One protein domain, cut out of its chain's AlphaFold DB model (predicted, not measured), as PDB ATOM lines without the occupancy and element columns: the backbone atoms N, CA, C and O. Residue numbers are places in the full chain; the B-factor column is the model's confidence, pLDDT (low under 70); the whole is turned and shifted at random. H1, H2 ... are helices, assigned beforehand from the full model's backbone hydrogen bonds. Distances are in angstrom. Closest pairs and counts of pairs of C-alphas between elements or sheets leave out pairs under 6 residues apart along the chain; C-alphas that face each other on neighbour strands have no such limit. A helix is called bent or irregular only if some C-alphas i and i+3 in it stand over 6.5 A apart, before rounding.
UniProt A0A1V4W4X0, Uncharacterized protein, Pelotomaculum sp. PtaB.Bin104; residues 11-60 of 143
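AT A GLANCE: This is residues 11 to 60 of the 143 residues of an uncharacterized protein of Pelotomaculum sp. PtaB.Bin104 (UniProt A0A1V4W4X0). What shape do these coordinates draw? The model is an open V whose two arms are the helices H2 and H3, with residues 37 and 38 at the point between them. The short helix H1 makes a corner with the beginning of H2, at the end of that arm away from the point, and most of H3 stands free. What is it built of, and how compact is it? The printed part has 50 residues with three named helices, H1, H2 and H3 in that order, and no named strand; its class is all helix. It is only just loose, close to extended, with a radius of gyration of the C-alphas of 14.1 A, and it is flat, spanning 37 by 28 by 13 A.

HOW THE PARTS SIT: How does the first helix meet the second? H1, residues 11 to 18, and H2, residues 23 to 36, only just touch, with 3 pairs of C-alphas within 8 A, and they touch only at the corner by their tight link. The closest C-alphas of the two are those of Ile 16 and Pro 23, 6.2 A apart, and H2 touches H1 with residues 23 to 26 alone. Their lines stand about perpendicular, at 77 degrees. Where does the third helix stand? H3, residues 39 to 59, touches no helix. It is apart from H1, and it is only just apart from H2, with the closest C-alphas 8.4 A from each other. What do the backbone N and O atoms show? In H1 and H2 every O i to N i+4 pair is within hydrogen-bond range; in H3 it is 15 of 17.

IN THESE COORDINATES: Where does the first helix lie? H1 begins at C-alpha 11, at (-53.423, -24.746, 53.041), and has 8 residues. How long are the other two? H2, residues 23 to 36, measures 19.9 A from first to last C-alpha. H3, residues 39 to 59, measures 28.6 A and ends at C-alpha 59, at (-31.566, -31.420, 46.254). Does H3 run straight? It has a kink of 26 degrees near residue 46. It is neither bent nor irregular, but only just: C-alphas 41 and 44 are 6.3 A apart.

THE WHOLE: How large is it? The two C-alphas farthest apart are those of Gly 20 and Asp 58, at 38.4 A. Is anything missing, or any link long? The printed part has no cut, and the links H1 to H2 and H2 to H3 are both tight. Where is confidence low? The mean pLDDT of the printed part is 72.6, and residues 37 to 47 and 51 to 60 are under 70; the mean of H3 is 60.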
ATOM      1  N   GLU A  11     -53.530 -26.212  53.067       86.94
ATOM      2  CA  GLU A  11     -53.423 -24.746  53.041       86.94
ATOM      3  C   GLU A  11     -54.066 -24.121  51.789       86.94
ATOM      4  O   GLU A  11     -54.775 -23.118  51.881       86.94
ATOM      5  N   HIS A  12     -53.856 -24.713  50.607       84.38
ATOM      6  CA  HIS A  12     -54.484 -24.228  49.375       84.38
ATOM      7  C   HIS A  12     -56.000 -24.429  49.391       84.38
ATOM      8  O   HIS A  12     -56.722 -23.586  48.865       84.38
ATOM      9  N   ILE A  13     -56.480 -25.520  49.989       84.50
ATOM     10  CA  ILE A  13     -57.913 -25.784  50.139       84.50
ATOM     11  C   ILE A  13     -58.537 -24.713  51.036       84.50
ATOM     12  O   ILE A  13     -59.484 -24.061  50.603       84.50
ATOM     13  N   THR A  14     -57.949 -24.448  52.204       87.38
ATOM     14  CA  THR A  14     -58.427 -23.412  53.131       87.38
ATOM     15  C   THR A  14     -58.479 -22.038  52.465       87.38
ATOM     16  O   THR A  14     -59.510 -21.373  52.499       87.38
ATOM     17  N   ARG A  15     -57.416 -21.634  51.760       86.62
ATOM     18  CA  ARG A  15     -57.400 -20.344  51.049       86.62
ATOM     19  C   ARG A  15     -58.426 -20.265  49.923       86.62
ATOM     20  O   ARG A  15     -58.961 -19.195  49.665       86.62
ATOM     21  N   ILE A  16     -58.702 -21.366  49.225       86.88
ATOM     22  CA  ILE A  16     -59.750 -21.399  48.196       86.88
ATOM     23  C   ILE A  16     -61.130 -21.254  48.841       86.88
ATOM     24  O   ILE A  16     -61.946 -20.480  48.344       86.88
ATOM     25  N   GLU A  17     -61.384 -21.944  49.950       85.19
ATOM     26  CA  GLU A  17     -62.646 -21.847  50.691       85.19
ATOM     27  C   GLU A  17     -62.911 -20.415  51.177       85.19
ATOM     28  O   GLU A  17     -64.021 -19.909  51.008       85.19
ATOM     29  N   GLU A  18     -61.881 -19.717  51.663       89.81
ATOM     30  CA  GLU A  18     -61.956 -18.307  52.079       89.81
ATOM     31  C   GLU A  18     -62.385 -17.358  50.946       89.81
ATOM     32  O   GLU A  18     -63.002 -16.324  51.200       89.81
ATOM     33  N   THR A  19     -62.113 -17.705  49.683       85.19
ATOM     34  CA  THR A  19     -62.544 -16.886  48.532       85.19
ATOM     35  C   THR A  19     -64.029 -17.039  48.194       85.19
ATOM     36  O   THR A  19     -64.548 -16.271  47.379       85.19
ATOM     37  N   GLY A  20     -64.708 -18.052  48.749       87.94
ATOM     38  CA  GLY A  20     -66.094 -18.400  48.421       87.94
ATOM     39  C   GLY A  20     -66.305 -18.897  46.982       87.94
ATOM     40  O   GLY A  20     -67.443 -19.021  46.530       87.94
ATOM     41  N   GLN A  21     -65.231 -19.159  46.233       86.00
ATOM     42  CA  GLN A  21     -65.284 -19.641  44.852       86.00
ATOM     43  C   GLN A  21     -64.986 -21.140  44.783       86.00
ATOM     44  O   GLN A  21     -64.318 -21.706  45.643       86.00
ATOM     45  N   SER A  22     -65.458 -21.802  43.722       85.88
ATOM     46  CA  SER A  22     -65.125 -23.213  43.517       85.88
ATOM     47  C   SER A  22     -63.633 -23.385  43.187       85.88
ATOM     48  O   SER A  22     -63.066 -22.549  42.470       85.88
ATOM     49  N   PRO A  23     -62.997 -24.496  43.608       82.25
ATOM     50  CA  PRO A  23     -61.598 -24.774  43.282       82.25
ATOM     51  C   PRO A  23     -61.311 -24.703  41.780       82.25
ATOM     52  O   PRO A  23     -60.316 -24.126  41.355       82.25
ATOM     53  N   THR A  24     -62.229 -25.209  40.953       83.56
ATOM     54  CA  THR A  24     -62.117 -25.151  39.491       83.56
ATOM     55  C   THR A  24     -62.090 -23.716  38.963       83.56
ATOM     56  O   THR A  24     -61.324 -23.420  38.048       83.56
ATOM     57  N   ALA A  25     -62.904 -22.814  39.524       83.88
ATOM     58  CA  ALA A  25     -62.932 -21.414  39.108       83.88
ATOM     59  C   ALA A  25     -61.635 -20.690  39.487       83.88
ATOM     60  O   ALA A  25     -61.098 -19.944  38.668       83.88
ATOM     61  N   ILE A  26     -61.107 -20.956  40.685       87.56
ATOM     62  CA  ILE A  26     -59.825 -20.403  41.131       87.56
ATOM     63  C   ILE A  26     -58.677 -20.919  40.264       87.56
ATOM     64  O   ILE A  26     -57.900 -20.116  39.757       87.56
ATOM     65  N   ILE A  27     -58.606 -22.230  40.014       84.88
ATOM     66  CA  ILE A  27     -57.564 -22.829  39.167       84.88
ATOM     67  C   ILE A  27     -57.625 -22.250  37.752       84.88
ATOM     68  O   ILE A  27     -56.592 -21.891  37.193       84.88
ATOM     69  N   LYS A  28     -58.824 -22.108  37.175       83.69
ATOM     70  CA  LYS A  28     -58.981 -21.522  35.842       83.69
ATOM     71  C   LYS A  28     -58.496 -20.071  35.805       83.69
ATOM     72  O   LYS A  28     -57.690 -19.739  34.948       83.69
ATOM     73  N   LYS A  29     -58.911 -19.239  36.765       85.56
ATOM     74  CA  LYS A  29     -58.449 -17.845  36.873       85.56
ATOM     75  C   LYS A  29     -56.940 -17.746  37.075       85.56
ATOM     76  O   LYS A  29     -56.317 -16.863  36.503       85.56
ATOM     77  N   ALA A  30     -56.356 -18.642  37.867       84.31
ATOM     78  CA  ALA A  30     -54.918 -18.679  38.100       84.31
ATOM     79  C   ALA A  30     -54.146 -19.033  36.822       84.31
ATOM     80  O   ALA A  30     -53.141 -18.396  36.524       84.31
ATOM     81  N   LEU A  31     -54.634 -20.003  36.041       83.88
ATOM     82  CA  LEU A  31     -54.053 -20.347  34.743       83.88
ATOM     83  C   LEU A  31     -54.218 -19.202  33.739       83.88
ATOM     84  O   LEU A  31     -53.246 -18.813  33.100       83.88
ATOM     85  N   ASP A  32     -55.417 -18.623  33.644       84.44
ATOM     86  CA  ASP A  32     -55.693 -17.484  32.764       84.44
ATOM     87  C   ASP A  32     -54.811 -16.277  33.127       84.44
ATOM     88  O   ASP A  32     -54.320 -15.587  32.238       84.44
ATOM     89  N   ALA A  33     -54.563 -16.037  34.418       81.25
ATOM     90  CA  ALA A  33     -53.628 -15.016  34.878       81.25
ATOM     91  C   ALA A  33     -52.184 -15.370  34.501       81.25
ATOM     92  O   ALA A  33     -51.499 -14.544  33.912       81.25
ATOM     93  N   TYR A  34     -51.736 -16.599  34.769       76.81
ATOM     94  CA  TYR A  34     -50.382 -17.061  34.451       76.81
ATOM     95  C   TYR A  34     -50.022 -16.870  32.971       76.81
ATOM     96  O   TYR A  34     -48.921 -16.421  32.661       76.81
ATOM     97  N   PHE A  35     -50.957 -17.158  32.060       76.88
ATOM     98  CA  PHE A  35     -50.737 -17.010  30.618       76.88
ATOM     99  C   PHE A  35     -50.912 -15.577  30.086       76.88
ATOM    100  O   PHE A  35     -50.502 -15.318  28.958       76.88
ATOM    101  N   ASN A  36     -51.491 -14.654  30.866       76.88
ATOM    102  CA  ASN A  36     -51.718 -13.255  30.470       76.88
ATOM    103  C   ASN A  36     -50.806 -12.246  31.191       76.88
ATOM    104  O   ASN A  36     -50.992 -11.037  31.040       76.88
ATOM    105  N   LEU A  37     -49.842 -12.698  31.996       64.44
ATOM    106  CA  LEU A  37     -48.885 -11.796  32.635       64.44
ATOM    107  C   LEU A  37     -47.906 -11.218  31.590       64.44
ATOM    108  O   LEU A  37     -47.398 -11.978  30.764       64.44
ATOM    109  N   PRO A  38     -47.611  -9.900  31.626       61.09
ATOM    110  CA  PRO A  38     -46.602  -9.293  30.761       61.09
ATOM    111  C   PRO A  38     -45.215  -9.877  31.068       61.09
ATOM    112  O   PRO A  38     -44.872 -10.076  32.239       61.09
ATOM    113  N   ASP A  39     -44.425 -10.142  30.020       58.12
ATOM    114  CA  ASP A  39     -43.172 -10.915  30.096       58.12
ATOM    115  C   ASP A  39     -42.197 -10.394  31.175       58.12
ATOM    116  O   ASP A  39     -41.586 -11.184  31.897       58.12
ATOM    117  N   GLU A  40     -42.144  -9.076  31.390       58.56
ATOM    118  CA  GLU A  40     -41.289  -8.417  32.390       58.56
ATOM    119  C   GLU A  40     -41.632  -8.777  33.851       58.56
ATOM    120  O   GLU A  40     -40.738  -8.880  34.690       58.56
ATOM    121  N   ALA A  41     -42.907  -9.025  34.175       54.56
ATOM    122  CA  ALA A  41     -43.326  -9.464  35.513       54.56
ATOM    123  C   ALA A  41     -43.138 -10.978  35.699       54.56
ATOM    124  O   ALA A  41     -42.920 -11.461  36.815       54.56
ATOM    125  N   THR A  42     -43.190 -11.738  34.599       55.25
ATOM    126  CA  THR A  42     -42.901 -13.169  34.637       55.25
ATOM    127  C   THR A  42     -41.429 -13.477  34.783       55.25
ATOM    128  O   THR A  42     -41.130 -14.578  35.204       55.25
ATOM    129  N   ASP A  43     -40.506 -12.559  34.520       61.16
ATOM    130  CA  ASP A  43     -39.075 -12.859  34.607       61.16
ATOM    131  C   ASP A  43     -38.617 -13.199  36.026       61.16
ATOM    132  O   ASP A  43     -37.816 -14.113  36.220       61.16
ATOM    133  N   LEU A  44     -39.156 -12.506  37.032       61.03
ATOM    134  CA  LEU A  44     -38.802 -12.742  38.430       61.03
ATOM    135  C   LEU A  44     -39.507 -13.988  38.978       61.03
ATOM    136  O   LEU A  44     -38.892 -14.785  39.673       61.03
ATOM    137  N   VAL A  45     -40.767 -14.215  38.595       62.53
ATOM    138  CA  VAL A  45     -41.516 -15.430  38.961       62.53
ATOM    139  C   VAL A  45     -40.968 -16.659  38.235       62.53
ATOM    140  O   VAL A  45     -40.810 -17.703  38.853       62.53
ATOM    141  N   ARG A  46     -40.620 -16.549  36.950       64.50
ATOM    142  CA  ARG A  46     -39.943 -17.599  36.178       64.50
ATOM    143  C   ARG A  46     -38.558 -17.847  36.740       64.50
ATOM    144  O   ARG A  46     -38.224 -19.007  36.875       64.50
ATOM    145  N   ARG A  47     -37.795 -16.822  37.143       69.88
ATOM    146  CA  ARG A  47     -36.532 -17.030  37.869       69.88
ATOM    147  C   ARG A  47     -36.742 -17.743  39.187       69.88
ATOM    148  O   ARG A  47     -36.038 -18.702  39.418       69.88
ATOM    149  N   LEU A  48     -37.717 -17.353  40.004       71.06
ATOM    150  CA  LEU A  48     -37.993 -18.033  41.271       71.06
ATOM    151  C   LEU A  48     -38.491 -19.467  41.062       71.06
ATOM    152  O   LEU A  48     -38.138 -20.348  41.834       71.06
ATOM    153  N   ILE A  49     -39.281 -19.732  40.016       70.00
ATOM    154  CA  ILE A  49     -39.691 -21.089  39.634       70.00
ATOM    155  C   ILE A  49     -38.488 -21.873  39.115       70.00
ATOM    156  O   ILE A  49     -38.327 -23.019  39.506       70.00
ATOM    157  N   THR A  50     -37.642 -21.279  38.276       72.62
ATOM    158  CA  THR A  50     -36.424 -21.899  37.749       72.62
ATOM    159  C   THR A  50     -35.431 -22.173  38.867       72.62
ATOM    160  O   THR A  50     -35.005 -23.305  38.972       72.62
ATOM    161  N   GLU A  51     -35.152 -21.229  39.765       68.44
ATOM    162  CA  GLU A  51     -34.334 -21.426  40.967       68.44
ATOM    163  C   GLU A  51     -34.956 -22.469  41.888       68.44
ATOM    164  O   GLU A  51     -34.245 -23.310  42.414       68.44
ATOM    165  N   HIS A  52     -36.277 -22.475  42.082       65.38
ATOM    166  CA  HIS A  52     -36.929 -23.499  42.895       65.38
ATOM    167  C   HIS A  52     -36.839 -24.881  42.243       65.38
ATOM    168  O   HIS A  52     -36.618 -25.864  42.942       65.38
ATOM    169  N   VAL A  53     -36.984 -24.966  40.918       62.59
ATOM    170  CA  VAL A  53     -36.826 -26.181  40.107       62.59
ATOM    171  C   VAL A  53     -35.368 -26.637  40.115       62.59
ATOM    172  O   VAL A  53     -35.124 -27.818  40.318       62.59
ATOM    173  N   GLU A  54     -34.408 -25.728  39.980       63.09
ATOM    174  CA  GLU A  54     -32.967 -25.971  40.046       63.09
ATOM    175  C   GLU A  54     -32.550 -26.396  41.450       63.09
ATOM    176  O   GLU A  54     -31.901 -27.418  41.577       63.09
ATOM    177  N   MET A  55     -33.016 -25.739  42.513       56.06
ATOM    178  CA  MET A  55     -32.812 -26.169  43.901       56.06
ATOM    179  C   MET A  55     -33.478 -27.516  44.184       56.06
ATOM    180  O   MET A  55     -32.904 -28.342  44.889       56.06
ATOM    181  N   TYR A  56     -34.667 -27.781  43.632       50.66
ATOM    182  CA  TYR A  56     -35.276 -29.109  43.704       50.66
ATOM    183  C   TYR A  56     -34.508 -30.140  42.880       50.66
ATOM    184  O   TYR A  56     -34.545 -31.303  43.255       50.66
ATOM    185  N   HIS A  57     -33.831 -29.753  41.798       49.81
ATOM    186  CA  HIS A  57     -32.958 -30.602  40.984       49.81
ATOM    187  C   HIS A  57     -31.510 -30.669  41.497       49.81
ATOM    188  O   HIS A  57     -30.770 -31.552  41.089       49.81
ATOM    189  N   ASP A  58     -31.104 -29.816  42.429       46.59
ATOM    190  CA  ASP A  58     -29.832 -29.926  43.146       46.59
ATOM    191  C   ASP A  58     -30.030 -30.726  44.440       46.59
ATOM    192  O   ASP A  58     -29.223 -31.592  44.766       46.59
ATOM    193  N   MET A  59     -31.163 -30.552  45.136       46.53
ATOM    194  CA  MET A  59     -31.566 -31.420  46.254       46.53
ATOM    195  C   MET A  59     -32.067 -32.789  45.784       46.53
ATOM    196  O   MET A  59     -31.842 -33.801  46.446       46.53
ATOM    197  N   ARG A  60     -32.716 -32.852  44.619       41.66
ATOM    198  CA  ARG A  60     -32.786 -34.058  43.795       41.66
ATOM    199  C   ARG A  60     -31.743 -33.913  42.714       41.66
ATOM    200  O   ARG A  60     -32.139 -33.805  41.553       41.66
TER     201      ARG A  60